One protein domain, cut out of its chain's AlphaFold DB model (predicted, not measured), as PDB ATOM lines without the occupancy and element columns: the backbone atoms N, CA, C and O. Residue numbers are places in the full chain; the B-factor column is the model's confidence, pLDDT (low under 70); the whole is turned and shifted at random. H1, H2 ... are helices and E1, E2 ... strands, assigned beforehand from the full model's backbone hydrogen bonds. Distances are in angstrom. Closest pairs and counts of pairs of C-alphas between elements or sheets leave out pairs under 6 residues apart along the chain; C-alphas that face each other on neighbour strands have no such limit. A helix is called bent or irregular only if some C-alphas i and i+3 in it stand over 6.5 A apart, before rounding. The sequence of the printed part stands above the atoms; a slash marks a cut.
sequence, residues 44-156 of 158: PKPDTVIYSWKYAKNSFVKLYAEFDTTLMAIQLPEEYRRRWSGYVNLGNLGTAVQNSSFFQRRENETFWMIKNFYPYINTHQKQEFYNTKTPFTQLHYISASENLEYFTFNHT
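This is residues 44 to 156 of the 158 residues of an uncharacterized protein of Salinivirgaceae bacterium (UniProt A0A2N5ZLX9). The model is a drawn-out chain of three small parts: a hairpin arm, E6 and E7, at one end; a sheet of three strands, E2, E1 and E5, in the middle stretch; and at the other end a small head in which H2 packs beside the hairpin E3 and E4, and H1 touches H2. The printed part has 113 residues, with named elements in the order E1 E2 H1 E3 E4 H2 E5 E6 E7. The larger sheet runs E2 - E1 - E5, and it and the two-stranded sheets E3 - E4 and E6 - E7 are antiparallel. The class is mixed, helices and strands, though only 46 of the residues are in named elements. The whole is extended and elongated, with a radius of gyration of the C-alphas of 20.5 A and spans of 66 by 37 by 24 A.

Find C-alpha 51 at (148.680, 178.781, 205.654); there E1 begins and runs over residues 51 to 56, 15.1 A long. E2 follows at residues 59 to 64, 16.2 A. Look next for H1, residues 79 to 83, 6.6 A, then E3, residues 87 to 89, 6.7 A, and E4, residues 97 to 99, 6.9 A. H2, residues 115 to 120, starts at C-alpha 115, (122.688, 180.447, 188.330), and is 10.2 A long; it is irregular, with C-alphas 116 and 119 7.7 A apart. E5 is residues 128 to 130, 6.6 A. E6, residues 137 to 143, measures 19.1 A, and E7, residues 149 to 155, 19.4 A, ending at C-alpha 155, (162.257, 183.453, 195.752).

Start at the hairpin E1 and E2, antiparallel at 146 degrees, where N 54 and O 61 are 3.0 A apart, within hydrogen-bond range. On E1, an inner strand, find E5 as the other antiparallel neighbour, at 150 degrees, with N 53 and O 129 2.8 A apart. H1 and H2 are not on this sheet. The hairpin E3 and E4 stands at 156 degrees, with N 88 and O 98 2.8 A apart. The closest C-alphas of E4 and H2 are those of Val 97 and Asn 116, 5.2 A. H1 and H2 touch, closest at the C-alphas of Tyr 80 and Pro 119, 5.2 A. In H1 every O i to N i+4 pair is within hydrogen-bond range; in H2 0 of 2 are, beside 2 of 3 O i to N i+3 pairs. The hairpin E6 and E7 stands at 165 degrees, with N 139 and O 153 3.0 A apart; E5 and E6 are apart.

The two C-alphas farthest apart, those of Thr 110 and Glu 146, are 69.2 A apart. The printed part has no cut. The links E2 to H1 and E4 to H2 are long, of 14 and 15 residues. The mean pLDDT of the printed part is 72.4; look for values under 70 at residues 132 to 156, among others.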
ATOM      1  N   PRO A  44     168.082 177.814 207.927       55.50
ATOM      2  CA  PRO A  44     166.904 177.339 208.628       55.50
ATOM      3  C   PRO A  44     165.941 176.823 207.571       55.50
ATOM      4  O   PRO A  44     165.613 177.545 206.626       55.50
ATOM      5  N   LYS A  45     165.582 175.537 207.673       57.22
ATOM      6  CA  LYS A  45     164.644 174.915 206.743       57.22
ATOM      7  C   LYS A  45     163.397 175.799 206.777       57.22
ATOM      8  O   LYS A  45     162.837 175.944 207.864       57.22
ATOM      9  N   PRO A  46     163.023 176.448 205.660       60.09
ATOM     10  CA  PRO A  46     161.889 177.350 205.674       60.09
ATOM     11  C   PRO A  46     160.668 176.571 206.150       60.09
ATOM     12  O   PRO A  46     160.557 175.364 205.881       60.09
ATOM     13  N   ASP A  47     159.786 177.253 206.882       58.12
ATOM     14  CA  ASP A  47     158.508 176.686 207.289       58.12
ATOM     15  C   ASP A  47     157.854 176.083 206.047       58.12
ATOM     16  O   ASP A  47     157.472 176.775 205.108       58.12
ATOM     17  N   THR A  48     157.790 174.754 206.018       65.25
ATOM     18  CA  THR A  48     157.377 173.990 204.830       65.25
ATOM     19  C   THR A  48     155.858 174.008 204.665       65.25
ATOM     20  O   THR A  48     155.307 173.383 203.766       65.25
ATOM     21  N   VAL A  49     155.179 174.696 205.581       71.25
ATOM     22  CA  VAL A  49     153.741 174.722 205.739       71.25
ATOM     23  C   VAL A  49     153.248 176.118 205.403       71.25
ATOM     24  O   VAL A  49     153.473 177.065 206.160       71.25
ATOM     25  N   ILE A  50     152.512 176.228 204.301       71.88
ATOM     26  CA  ILE A  50     151.785 177.450 203.989       71.88
ATOM     27  C   ILE A  50     150.423 177.405 204.660       71.88
ATOM     28  O   ILE A  50     149.731 176.385 204.673       71.88
ATOM     29  N   TYR A  51     150.029 178.557 205.185       81.00
ATOM     30  CA  TYR A  51     148.680 178.781 205.654       81.00
ATOM     31  C   TYR A  51     147.931 179.703 204.700       81.00
ATOM     32  O   TYR A  51     148.492 180.675 204.184       81.00
ATOM     33  N   SER A  52     146.651 179.411 204.514       80.31
ATOM     34  CA  SER A  52     145.688 180.309 203.898       80.31
ATOM     35  C   SER A  52     144.711 180.826 204.949       80.31
ATOM     36  O   SER A  52     144.469 180.196 205.981       80.31
ATOM     37  N   TRP A  53     144.137 181.995 204.697       84.31
ATOM     38  CA  TRP A  53     142.991 182.502 205.432       84.31
ATOM     39  C   TRP A  53     141.775 182.446 204.537       84.31
ATOM     40  O   TRP A  53     141.764 182.988 203.429       84.31
ATOM     41  N   LYS A  54     140.732 181.806 205.051       83.31
ATOM     42  CA  LYS A  54     139.437 181.716 204.394       83.31
ATOM     43  C   LYS A  54     138.407 182.481 205.198       83.31
ATOM     44  O   LYS A  54     138.379 182.398 206.427       83.31
ATOM     45  N   TYR A  55     137.546 183.209 204.498       80.56
ATOM     46  CA  TYR A  55     136.429 183.891 205.131       80.56
ATOM     47  C   TYR A  55     135.364 182.872 205.567       80.56
ATOM     48  O   TYR A  55     134.693 182.254 204.735       80.56
ATOM     49  N   ALA A  56     135.210 182.692 206.875       77.69
ATOM     50  CA  ALA A  56     134.079 182.015 207.498       77.69
ATOM     51  C   ALA A  56     133.057 183.068 207.949       77.69
ATOM     52  O   ALA A  56     133.425 184.214 208.184       77.69
ATOM     53  N   LYS A  57     131.776 182.685 208.074       72.38
ATOM     54  CA  LYS A  57     130.616 183.591 208.250       72.38
ATOM     55  C   LYS A  57     130.874 184.863 209.084       72.38
ATOM     56  O   LYS A  57     130.390 185.909 208.676       72.38
ATOM     57  N   ASN A  58     131.636 184.778 210.183       77.44
ATOM     58  CA  ASN A  58     131.936 185.913 211.064       77.44
ATOM     59  C   ASN A  58     133.441 186.122 211.363       77.44
ATOM     60  O   ASN A  58     133.775 186.938 212.219       77.44
ATOM     61  N   SER A  59     134.362 185.382 210.738       80.12
ATOM     62  CA  SER A  59     135.804 185.511 211.010       80.12
ATOM     63  C   SER A  59     136.671 184.947 209.886       80.12
ATOM     64  O   SER A  59     136.202 184.220 209.014       80.12
ATOM     65  N   PHE A  60     137.967 185.248 209.919       82.88
ATOM     66  CA  PHE A  60     138.945 184.546 209.095       82.88
ATOM     67  C   PHE A  60     139.450 183.313 209.834       82.88
ATOM     68  O   PHE A  60     139.929 183.408 210.964       82.88
ATOM     69  N   VAL A  61     139.364 182.157 209.183       85.19
ATOM     70  CA  VAL A  61     139.920 180.908 209.699       85.19
ATOM     71  C   VAL A  61     141.240 180.650 208.992       85.19
ATOM     72  O   VAL A  61     141.304 180.670 207.762       85.19
ATOM     73  N   LYS A  62     142.287 180.424 209.787       84.38
ATOM     74  CA  LYS A  62     143.595 179.994 209.300       84.38
ATOM     75  C   LYS A  62     143.527 178.497 208.998       84.38
ATOM     76  O   LYS A  62     143.223 177.707 209.888       84.38
ATOM     77  N   LEU A  63     143.796 178.125 207.757       82.38
ATOM     78  CA  LEU A  63     143.776 176.755 207.260       82.38
ATOM     79  C   LEU A  63     145.143 176.404 206.677       82.38
ATOM     80  O   LEU A  63     145.898 177.285 206.268       82.38
ATOM     81  N   TYR A  64     145.464 175.115 206.654       77.56
ATOM     82  CA  TYR A  64     146.584 174.621 205.862       77.56
ATOM     83  C   TYR A  64     146.265 174.837 204.382       77.56
ATOM     84  O   TYR A  64     145.178 174.481 203.927       77.56
ATOM     85  N   ALA A  65     147.190 175.455 203.650       75.62
ATOM     86  CA  ALA A  65     147.046 175.643 202.217       75.62
ATOM     87  C   ALA A  65     147.591 174.411 201.492       75.62
ATOM     88  O   ALA A  65     148.793 174.141 201.529       75.62
ATOM     89  N   GLU A  66     146.710 173.678 200.822       70.25
ATOM     90  CA  GLU A  66     147.106 172.642 199.875       70.25
ATOM     91  C   GLU A  66     147.598 173.331 198.598       70.25
ATOM     92  O   GLU A  66     146.807 173.813 197.792       70.25
ATOM     93  N   PHE A  67     148.919 173.441 198.440       67.62
ATOM     94  CA  PHE A  67     149.503 173.926 197.194       67.62
ATOM     95  C   PHE A  67     149.648 172.767 196.220       67.62
ATOM     96  O   PHE A  67     150.466 171.868 196.417       67.62
ATOM     97  N   ASP A  68     148.862 172.816 195.150       60.97
ATOM     98  CA  ASP A  68     149.088 171.970 193.993       60.97
ATOM     99  C   ASP A  68     150.361 172.449 193.279       60.97
ATOM    100  O   ASP A  68     150.384 173.507 192.650       60.97
ATOM    101  N   THR A  69     151.452 171.694 193.421       67.25
ATOM    102  CA  THR A  69     152.701 171.946 192.686       67.25
ATOM    103  C   THR A  69     152.672 171.340 191.283       67.25
ATOM    104  O   THR A  69     153.663 171.428 190.558       67.25
ATOM    105  N   THR A  70     151.584 170.671 190.895       67.75
ATOM    106  CA  THR A  70     151.444 170.114 189.553       67.75
ATOM    107  C   THR A  70     151.042 171.204 188.562       67.75
ATOM    108  O   THR A  70     150.372 172.182 188.882       67.75
ATOM    109  N   LEU A  71     151.425 171.022 187.298       71.81
ATOM    110  CA  LEU A  71     151.023 171.923 186.214       71.81
ATOM    111  C   LEU A  71     149.572 171.673 185.750       71.81
ATOM    112  O   LEU A  71     149.130 172.270 184.768       71.81
ATOM    113  N   MET A  72     148.825 170.790 186.423       65.12
ATOM    114  CA  MET A  72     147.520 170.308 185.966       65.12
ATOM    115  C   MET A  72     146.476 171.430 185.930       65.12
ATOM    116  O   MET A  72     145.745 171.570 184.950       65.12
ATOM    117  N   ALA A  73     146.452 172.295 186.947       64.81
ATOM    118  CA  ALA A  73     145.521 173.421 187.001       64.81
ATOM    119  C   ALA A  73     145.838 174.532 185.978       64.81
ATOM    120  O   ALA A  73     144.947 175.300 185.616       64.81
ATOM    121  N   ILE A  74     147.077 174.617 185.480       72.81
ATOM    122  CA  ILE A  74     147.489 175.634 184.494       72.81
ATOM    123  C   ILE A  74     146.871 175.345 183.121       72.81
ATOM    124  O   ILE A  74     146.507 176.269 182.399       72.81
ATOM    125  N   GLN A  75     146.694 174.066 182.781       75.25
ATOM    126  CA  GLN A  75     146.122 173.641 181.500       75.25
ATOM    127  C   GLN A  75     144.603 173.862 181.407       75.25
ATOM    128  O   GLN A  75     144.050 173.861 180.309       75.25
ATOM    129  N   LEU A  76     143.929 174.055 182.545       76.50
ATOM    130  CA  LEU A  76     142.486 174.268 182.644       76.50
ATOM    131  C   LEU A  76     142.218 175.694 183.142       76.50
ATOM    132  O   LEU A  76     142.020 175.888 184.345       76.50
ATOM    133  N   PRO A  77     142.248 176.705 182.256       73.38
ATOM    134  CA  PRO A  77     142.055 178.094 182.659       73.38
ATOM    135  C   PRO A  77     140.636 178.361 183.171       73.38
ATOM    136  O   PRO A  77     140.422 179.315 183.918       73.38
ATOM    137  N   GLU A  78     139.649 177.543 182.797       80.31
ATOM    138  CA  GLU A  78     138.269 177.782 183.186       80.31
ATOM    139  C   GLU A  78     137.931 177.219 184.575       80.31
ATOM    140  O   GLU A  78     137.983 176.015 184.832       80.31
ATOM    141  N   GLU A  79     137.460 178.100 185.458       77.44
ATOM    142  CA  GLU A  79     137.092 177.776 186.844       77.44
ATOM    143  C   GLU A  79     136.058 176.644 186.979       77.44
ATOM    144  O   GLU A  79     136.095 175.878 187.943       77.44
ATOM    145  N   TYR A  80     135.132 176.499 186.023       81.62
ATOM    146  CA  TYR A  80     134.153 175.409 186.065       81.62
ATOM    147  C   TYR A  80     134.790 174.039 185.795       81.62
ATOM    148  O   TYR A  80     134.362 173.067 186.410       81.62
ATOM    149  N   ARG A  81     135.829 173.947 184.949       81.88
ATOM    150  CA  ARG A  81     136.519 172.676 184.651       81.88
ATOM    151  C   ARG A  81     137.353 172.186 185.825       81.88
ATOM    152  O   ARG A  81     137.478 170.986 186.027       81.88
ATOM    153  N   ARG A  82     137.886 173.116 186.621       77.50
ATOM    154  CA  ARG A  82     138.629 172.799 187.849       77.50
ATOM    155  C   ARG A  82     137.734 172.208 188.939       77.50
ATOM    156  O   ARG A  82     138.198 171.423 189.755       77.50
ATOM    157  N   ARG A  83     136.457 172.603 188.976       76.44
ATOM    158  CA  ARG A  83     135.521 172.235 190.053       76.44
ATOM    159  C   ARG A  83     134.549 171.126 189.674       76.44
ATOM    160  O   ARG A  83     134.057 170.436 190.562       76.44
ATOM    161  N   TRP A  84     134.215 170.989 188.395       82.94
ATOM    162  CA  TRP A  84     133.197 170.060 187.916       82.94
ATOM    163  C   TRP A  84     133.804 169.051 186.949       82.94
ATOM    164  O   TRP A  84     134.353 169.421 185.917       82.94
ATOM    165  N   SER A  85     133.631 167.766 187.255       79.81
ATOM    166  CA  SER A  85     134.015 166.662 186.369       79.81
ATOM    167  C   SER A  85     133.048 166.466 185.197       79.81
ATOM    168  O   SER A  85     133.406 165.843 184.203       79.81
ATOM    169  N   GLY A  86     131.828 167.005 185.293       84.31
ATOM    170  CA  GLY A  86     130.807 166.921 184.257       84.31
ATOM    171  C   GLY A  86     130.064 168.239 184.099       84.31
ATOM    172  O   GLY A  86     129.482 168.760 185.050       84.31
ATOM    173  N   TYR A  87     130.072 168.793 182.891       87.69
ATOM    174  CA  TYR A  87     129.403 170.050 182.594       87.69
ATOM    175  C   TYR A  87     128.858 170.076 181.168       87.69
ATOM    176  O   TYR A  87     129.339 169.380 180.277       87.69
ATOM    177  N   VAL A  88     127.844 170.908 180.965       88.56
ATOM    178  CA  VAL A  88     127.229 171.188 179.671       88.56
ATOM    179  C   VAL A  88     127.246 172.695 179.470       88.56
ATOM    180  O   VAL A  88     126.827 173.456 180.345       88.56
ATOM    181  N   ASN A  89     127.757 173.124 178.319       86.06
ATOM    182  CA  ASN A  89     127.657 174.510 177.882       86.06
ATOM    183  C   ASN A  89     126.242 174.751 177.336       86.06
ATOM    184  O   ASN A  89     125.750 173.969 176.525       86.06
ATOM    185  N   LEU A  90     125.590 175.820 177.785       85.12
ATOM    186  CA  LEU A  90     124.216 176.162 177.415       85.12
ATOM    187  C   LEU A  90     124.121 177.035 176.151       85.12
ATOM    188  O   LEU A  90     123.037 177.496 175.813       85.12
ATOM    189  N   GLY A  91     125.236 177.288 175.462       76.88
ATOM    190  CA  GLY A  91     125.266 177.930 174.142       76.88
ATOM    191  C   GLY A  91     125.111 179.454 174.140       76.88
ATOM    192  O   GLY A  91     125.177 180.061 173.076       76.88
ATOM    193  N   ASN A  92     124.948 180.096 175.301       72.69
ATOM    194  CA  ASN A  92     124.815 181.554 175.383       72.69
ATOM    195  C   ASN A  92     126.166 182.283 175.271       72.69
ATOM    196  O   ASN A  92     127.178 181.841 175.829       72.69
ATOM    197  N   LEU A  93     126.145 183.460 174.628       66.25
ATOM    198  CA  LEU A  93     127.212 184.467 174.695       66.25
ATOM    199  C   LEU A  93     127.505 184.754 176.176       66.25
ATOM    200  O   LEU A  93     126.640 185.226 176.907       66.25
ATOM    201  N   GLY A  94     128.698 184.383 176.637       68.56
ATOM    202  CA  GLY A  94     129.064 184.422 178.057       68.56
ATOM    203  C   GLY A  94     129.332 183.055 178.687       68.56
ATOM    204  O   GLY A  94     129.630 182.990 179.876       68.56
ATOM    205  N   THR A  95     129.294 181.958 177.920       80.56
ATOM    206  CA  THR A  95     129.749 180.625 178.373       80.56
ATOM    207  C   THR A  95     128.987 180.099 179.593       80.56
ATOM    208  O   THR A  95     129.560 179.476 180.488       80.56
ATOM    209  N   ALA A  96     127.675 180.352 179.638       86.00
ATOM    210  CA  ALA A  96     126.798 179.801 180.663       86.00
ATOM    211  C   ALA A  96     126.930 178.270 180.699       86.00
ATOM    212  O   ALA A  96     126.844 177.598 179.671       86.00
ATOM    213  N   VAL A  97     127.151 177.723 181.888       88.50
ATOM    214  CA  VAL A  97     127.546 176.329 182.075       88.50
ATOM    215  C   VAL A  97     126.793 175.727 183.251       88.50
ATOM    216  O   VAL A  97     126.602 176.357 184.292       88.50
ATOM    217  N   GLN A  98     126.359 174.484 183.082       87.31
ATOM    218  CA  GLN A  98     125.630 173.742 184.097       87.31
ATOM    219  C   GLN A  98     126.280 172.385 184.328       87.31
ATOM    220  O   GLN A  98     126.708 171.726 183.384       87.31
ATOM    221  N   ASN A  99     126.340 171.953 185.585       88.19
ATOM    222  CA  ASN A  99     126.844 170.628 185.915       88.19
ATOM    223  C   ASN A  99     125.895 169.548 185.362       88.19
ATOM    224  O   ASN A  99     124.670 169.643 185.516       88.19
ATOM    225  N   SER A 100     126.449 168.527 184.707       89.06
ATOM    226  CA  SER A 100     125.654 167.425 184.161       89.06
ATOM    227  C   SER A 100     125.008 166.597 185.274       89.06
ATOM    228  O   SER A 100     123.843 166.218 185.140       89.06
ATOM    229  N   SER A 101     125.703 166.416 186.401       88.38
ATOM    230  CA  SER A 101     125.210 165.739 187.598       88.38
ATOM    231  C   SER A 101     124.125 166.560 188.286       88.38
ATOM    232  O   SER A 101     124.369 167.674 188.750       88.38
ATOM    233  N   PHE A 102     122.921 165.991 188.377       85.69
ATOM    234  CA  PHE A 102     121.756 166.664 188.950       85.69
ATOM    235  C   PHE A 102     121.984 167.085 190.410       85.69
ATOM    236  O   PHE A 102     121.729 168.232 190.757       85.69
ATOM    237  N   PHE A 103     122.576 166.208 191.226       85.94
ATOM    238  CA  PHE A 103     122.839 166.456 192.651       85.94
ATOM    239  C   PHE A 103     123.869 167.558 192.920       85.94
ATOM    240  O   PHE A 103     123.937 168.091 194.023       85.94
ATOM    241  N   GLN A 104     124.697 167.893 191.929       83.00
ATOM    242  CA  GLN A 104     125.706 168.949 192.040       83.00
ATOM    243  C   GLN A 104     125.213 170.290 191.482       83.00
ATOM    244  O   GLN A 104     125.935 171.292 191.536       83.00
ATOM    245  N   ARG A 105     123.994 170.340 190.929       83.12
ATOM    246  CA  ARG A 105     123.397 171.585 190.449       83.12
ATOM    247  C   ARG A 105     122.994 172.430 191.645       83.12
ATOM    248  O   ARG A 105     122.375 171.959 192.590       83.12
ATOM    249  N   ARG A 106     123.330 173.716 191.585       74.62
ATOM    250  CA  ARG A 106     122.838 174.678 192.567       74.62
ATOM    251  C   ARG A 106     121.385 175.012 192.284       74.62
ATOM    252  O   ARG A 106     121.079 175.650 191.277       74.62
ATOM    253  N   GLU A 107     120.525 174.654 193.219       72.94
ATOM    254  CA  GLU A 107     119.172 175.180 193.319       72.94
ATOM    255  C   GLU A 107     119.259 176.551 193.989       72.94
ATOM    256  O   GLU A 107     119.227 176.685 195.207       72.94
ATOM    257  N   ASN A 108     119.519 177.586 193.190       65.81
ATOM    258  CA  ASN A 108     119.480 178.962 193.673       65.81
ATOM    259  C   ASN A 108     118.200 179.600 193.127       65.81
ATOM    260  O   ASN A 108     118.186 180.098 191.999       65.81
ATOM    261  N   GLU A 109     117.118 179.518 193.901       59.22
ATOM    262  CA  GLU A 109     115.780 179.964 193.482       59.22
ATOM    263  C   GLU A 109     115.708 181.483 193.281       59.22
ATOM    264  O   GLU A 109     114.995 181.969 192.407       59.22
ATOM    265  N   THR A 110     116.508 182.245 194.030       67.19
ATOM    266  CA  THR A 110     116.404 183.710 194.083       67.19
ATOM    267  C   THR A 110     116.872 184.408 192.800       67.19
ATOM    268  O   THR A 110     116.380 185.484 192.479       67.19
ATOM    269  N   PHE A 111     117.799 183.816 192.032       69.25
ATOM    270  CA  PHE A 111     118.378 184.449 190.834       69.25
ATOM    271  C   PHE A 111     118.605 183.440 189.701       69.25
ATOM    272  O   PHE A 111     119.737 183.067 189.374       69.25
ATOM    273  N   TRP A 112     117.511 183.006 189.074       73.19
ATOM    274  CA  TRP A 112     117.526 181.977 188.030       73.19
ATOM    275  C   TRP A 112     118.390 182.329 186.807       73.19
ATOM    276  O   TRP A 112     118.962 181.425 186.202       73.19
ATOM    277  N   MET A 113     118.523 183.617 186.461       74.75
ATOM    278  CA  MET A 113     119.345 184.076 185.329       74.75
ATOM    279  C   MET A 113     120.845 183.894 185.577       74.75
ATOM    280  O   MET A 113     121.595 183.552 184.667       74.75
ATOM    281  N   ILE A 114     121.293 184.107 186.813       81.56
ATOM    282  CA  ILE A 114     122.719 184.141 187.160       81.56
ATOM    283  C   ILE A 114     123.227 182.744 187.552       81.56
ATOM    284  O   ILE A 114     124.431 182.483 187.529       81.56
ATOM    285  N   LYS A 115     122.328 181.795 187.853       82.50
ATOM    286  CA  LYS A 115     122.688 180.447 188.330       82.50
ATOM    287  C   LYS A 115     123.667 179.709 187.407       82.50
ATOM    288  O   LYS A 115     124.577 179.045 187.894       82.50
ATOM    289  N   ASN A 116     123.536 179.888 186.091       84.81
ATOM    290  CA  ASN A 116     124.387 179.233 185.091       84.81
ATOM    291  C   ASN A 116     125.747 179.930 184.896       84.81
ATOM    292  O   ASN A 116     126.607 179.426 184.180       84.81
ATOM    293  N   PHE A 117     125.958 181.078 185.540       84.94
ATOM    294  CA  PHE A 117     127.242 181.779 185.597       84.94
ATOM    295  C   PHE A 117     127.937 181.601 186.950       84.94
ATOM    296  O   PHE A 117     129.038 182.103 187.159       84.94
ATOM    297  N   TYR A 118     127.325 180.853 187.873       81.75
ATOM    298  CA  TYR A 118     127.830 180.661 189.228       81.75
ATOM    299  C   TYR A 118     129.305 180.217 189.337       81.75
ATOM    300  O   TYR A 118     129.982 180.660 190.274       81.75
ATOM    301  N   PRO A 119     129.848 179.373 188.436       81.88
ATOM    302  CA  PRO A 119     131.260 178.995 188.496       81.88
ATOM    303  C   PRO A 119     132.222 180.172 188.378       81.88
ATOM    304  O   PRO A 119     133.246 180.166 189.057       81.88
ATOM    305  N   TYR A 120     131.853 181.179 187.585       83.25
ATOM    306  CA  TYR A 120     132.641 182.386 187.340       83.25
ATOM    307  C   TYR A 120     132.484 183.432 188.447       83.25
ATOM    308  O   TYR A 120     133.265 184.375 188.535       83.25
ATOM    309  N   ILE A 121     131.476 183.278 189.309       83.75
ATOM    310  CA  ILE A 121     131.222 184.217 190.396       83.75
ATOM    311  C   ILE A 121     132.114 183.866 191.582       83.75
ATOM    312  O   ILE A 121     131.954 182.821 192.235       83.75
ATOM    313  N   ASN A 122     133.012 184.797 191.890       79.69
ATOM    314  CA  ASN A 122     133.795 184.792 193.112       79.69
ATOM    315  C   ASN A 122     132.978 185.402 194.250       79.69
ATOM    316  O   ASN A 122     132.613 186.571 194.239       79.69
ATOM    317  N   THR A 123     132.682 184.571 195.241       78.88
ATOM    318  CA  THR A 123     132.015 184.966 196.484       78.88
ATOM    319  C   THR A 123     133.046 185.021 197.604       78.88
ATOM    320  O   THR A 123     134.007 184.259 197.551       78.88
ATOM    321  N   HIS A 124     132.814 185.796 198.665       79.38
ATOM    322  CA  HIS A 124     133.738 185.878 199.810       79.38
ATOM    323  C   HIS A 124     134.140 184.505 200.382       79.38
ATOM    324  O   HIS A 124     135.296 184.283 200.711       79.38
ATOM    325  N   GLN A 125     133.221 183.533 200.395       74.19
ATOM    326  CA  GLN A 125     133.490 182.157 200.845       74.19
ATOM    327  C   GLN A 125     134.457 181.360 199.949       74.19
ATOM    328  O   GLN A 125     134.981 180.334 200.377       74.19
ATOM    329  N   LYS A 126     134.645 181.779 198.692       74.44
ATOM    330  CA  LYS A 126     135.547 181.154 197.711       74.44
ATOM    331  C   LYS A 126     136.898 181.869 197.628       74.44
ATOM    332  O   LYS A 126     137.775 181.380 196.929       74.44
ATOM    333  N   GLN A 127     137.041 183.030 198.266       79.56
ATOM    334  CA  GLN A 127     138.294 183.773 198.265       79.56
ATOM    335  C   GLN A 127     139.220 183.197 199.334       79.56
ATOM    336  O   GLN A 127     138.849 183.092 200.505       79.56
ATOM    337  N   GLU A 128     140.419 182.825 198.905       75.81
ATOM    338  CA  GLU A 128     141.501 182.370 199.767       75.81
ATOM    339  C   GLU A 128     142.623 183.399 199.711       75.81
ATOM    340  O   GLU A 128     142.989 183.886 198.642       75.81
ATOM    341  N   PHE A 129     143.140 183.754 200.882       80.38
ATOM    342  CA  PHE A 129     144.258 184.675 201.018       80.38
ATOM    343  C   PHE A 129     145.465 183.891 201.511       80.38
ATOM    344  O   PHE A 129     145.361 183.180 202.508       80.38
ATOM    345  N   TYR A 130     146.607 184.018 200.843       75.88
ATOM    346  CA  TYR A 130     147.831 183.314 201.224       75.88
ATOM    347  C   TYR A 130     148.812 184.257 201.918       75.88
ATOM    348  O   TYR A 130     148.863 185.450 201.619       75.88
ATOM    349  N   ASN A 131     149.608 183.718 202.843       70.44
ATOM    350  CA  ASN A 131     150.696 184.482 203.447       70.44
ATOM    351  C   ASN A 131     151.883 184.535 202.484       70.44
ATOM    352  O   ASN A 131     152.594 183.547 202.343       70.44
ATOM    353  N   THR A 132     152.142 185.679 201.856       65.06
ATOM    354  CA  THR A 132     153.308 185.839 200.968       65.06
ATOM    355  C   THR A 132     154.608 186.118 201.726       65.06
ATOM    356  O   THR A 132     155.685 186.078 201.139       65.06
ATOM    357  N   LYS A 133     154.549 186.357 203.047       66.50
ATOM    358  CA  LYS A 133     155.746 186.624 203.866       66.50
ATOM    359  C   LYS A 133     156.626 185.390 204.087       66.50
ATOM    360  O   LYS A 133     157.751 185.533 204.555       66.50
ATOM    361  N   THR A 134     156.125 184.192 203.789       62.38
ATOM    362  CA  THR A 134     156.888 182.943 203.883       62.38
ATOM    363  C   THR A 134     157.517 182.606 202.525       62.38
ATOM    364  O   THR A 134     156.769 182.393 201.570       62.38
ATOM    365  N   PRO A 135     158.860 182.546 202.403       57.25
ATOM    366  CA  PRO A 135     159.528 182.152 201.162       57.25
ATOM    367  C   PRO A 135     159.191 180.709 200.796       57.25
ATOM    368  O   PRO A 135     159.414 179.804 201.597       57.25
ATOM    369  N   PHE A 136     158.657 180.503 199.589       59.41
ATOM    370  CA  PHE A 136     158.112 179.205 199.176       59.41
ATOM    371  C   PHE A 136     158.828 178.565 197.986       59.41
ATOM    372  O   PHE A 136     158.896 177.340 197.899       59.41
ATOM    373  N   THR A 137     159.398 179.351 197.074       56.84
ATOM    374  CA  THR A 137     160.053 178.771 195.899       56.84
ATOM    375  C   THR A 137     161.497 178.440 196.237       56.84
ATOM    376  O   THR A 137     162.337 179.338 196.249       56.84
ATOM    377  N   GLN A 138     161.777 177.163 196.502       57.25
ATOM    378  CA  GLN A 138     163.137 176.638 196.593       57.25
ATOM    379  C   GLN A 138     163.503 175.964 195.268       57.25
ATOM    380  O   GLN A 138     163.028 174.868 194.963       57.25
ATOM    381  N   LEU A 139     164.341 176.621 194.467       57.94
ATOM    382  CA  LEU A 139     164.876 176.036 193.240       57.94
ATOM    383  C   LEU A 139     166.160 175.272 193.566       57.94
ATOM    384  O   LEU A 139     167.121 175.864 194.056       57.94
ATOM    385  N   HIS A 140     166.157 173.968 193.286       53.81
ATOM    386  CA  HIS A 140     167.328 173.099 193.395       53.81
ATOM    387  C   HIS A 140     167.832 172.756 192.001       53.81
ATOM    388  O   HIS A 140     167.121 172.122 191.223       53.81
ATOM    389  N   TYR A 141     169.063 173.157 191.700       56.38
ATOM    390  CA  TYR A 141     169.773 172.713 190.507       56.38
ATOM    391  C   TYR A 141     170.861 171.720 190.917       56.38
ATOM    392  O   TYR A 141     171.675 172.020 191.789       56.38
ATOM    393  N   ILE A 142     170.839 170.535 190.304       64.44
ATOM    394  CA  ILE A 142     171.850 169.492 190.485       64.44
ATOM    395  C   ILE A 142     172.464 169.235 189.112       64.44
ATOM    396  O   ILE A 142     171.797 168.703 188.224       64.44
ATOM    397  N   SER A 143     173.729 169.619 188.944       64.88
ATOM    398  CA  SER A 143     174.517 169.268 187.763       64.88
ATOM    399  C   SER A 143     175.335 168.012 188.047       64.88
ATOM    400  O   SER A 143     176.051 167.940 189.046       64.88
ATOM    401  N   ALA A 144     175.222 167.009 187.177       52.84
ATOM    402  CA  ALA A 144     176.041 165.803 187.225       52.84
ATOM    403  C   ALA A 144     177.268 165.988 186.315       52.84
ATOM    404  O   ALA A 144     177.285 165.546 185.171       52.84
ATOM    405  N   SER A 145     178.284 166.675 186.832       58.22
ATOM    406  CA  SER A 145     179.653 166.691 186.303       58.22
ATOM    407  C   SER A 145     180.619 166.390 187.457       58.22
ATOM    408  O   SER A 145     180.178 166.306 188.603       58.22
ATOM    409  N   GLU A 146     181.914 166.195 187.182       54.78
ATOM    410  CA  GLU A 146     182.946 165.753 188.147       54.78
ATOM    411  C   GLU A 146     182.971 166.554 189.465       54.78
ATOM    412  O   GLU A 146     183.419 166.039 190.489       54.78
ATOM    413  N   ASN A 147     182.406 167.766 189.469       54.50
ATOM    414  CA  ASN A 147     182.095 168.540 190.662       54.50
ATOM    415  C   ASN A 147     180.574 168.687 190.831       54.50
ATOM    416  O   ASN A 147     179.895 169.293 190.002       54.50
ATOM    417  N   LEU A 148     180.041 168.148 191.932       49.41
ATOM    418  CA  LEU A 148     178.649 168.345 192.338       49.41
ATOM    419  C   LEU A 148     178.444 169.802 192.766       49.41
ATOM    420  O   LEU A 148     178.777 170.182 193.891       49.41
ATOM    421  N   GLU A 149     177.882 170.610 191.877       52.19
ATOM    422  CA  GLU A 149     177.473 171.978 192.177       52.19
ATOM    423  C   GLU A 149     176.026 171.989 192.678       52.19
ATOM    424  O   GLU A 149     175.111 171.513 192.003       52.19
ATOM    425  N   TYR A 150     175.827 172.531 193.884       55.22
ATOM    426  CA  TYR A 150     174.512 172.750 194.477       55.22
ATOM    427  C   TYR A 150     174.209 174.245 194.448       55.22
ATOM    428  O   TYR A 150     174.901 175.030 195.095       55.22
ATOM    429  N   PHE A 151     173.154 174.632 193.737       55.41
ATOM    430  CA  PHE A 151     172.621 175.989 193.781       55.41
ATOM    431  C   PHE A 151     171.213 175.959 194.374       55.41
ATOM    432  O   PHE A 151     170.346 175.221 193.903       55.41
ATOM    433  N   THR A 152     171.001 176.755 195.425       50.81
ATOM    434  CA  THR A 152     169.697 176.934 196.070       50.81
ATOM    435  C   THR A 152     169.300 178.398 195.972       50.81
ATOM    436  O   THR A 152     169.975 179.265 196.525       50.81
ATOM    437  N   PHE A 153     168.184 178.668 195.299       53.56
ATOM    438  CA  PHE A 153     167.597 180.002 195.217       53.56
ATOM    439  C   PHE A 153     166.236 180.019 195.901       53.56
ATOM    440  O   PHE A 153     165.368 179.211 195.568       53.56
ATOM    441  N   ASN A 154     166.069 180.951 196.841       54.41
ATOM    442  CA  ASN A 154     164.806 181.201 197.521       54.41
ATOM    443  C   ASN A 154     164.175 182.466 196.935       54.41
ATOM    444  O   ASN A 154     164.747 183.550 197.050       54.41
ATOM    445  N   HIS A 155     162.998 182.330 196.325       50.44
ATOM    446  CA  HIS A 155     162.257 183.453 195.752       50.44
ATOM    447  C   HIS A 155     160.946 183.704 196.498       50.44
ATOM    448  O   HIS A 155     160.173 182.778 196.753       50.44
ATOM    449  N   THR A 156     160.680 184.974 196.792       43.91
ATOM    450  CA  THR A 156     159.380 185.488 197.237       43.91
ATOM    451  C   THR A 156     158.896 186.491 196.199       43.91
ATOM    452  O   THR A 156     159.530 187.535 196.039       43.91
TER     453      THR A 156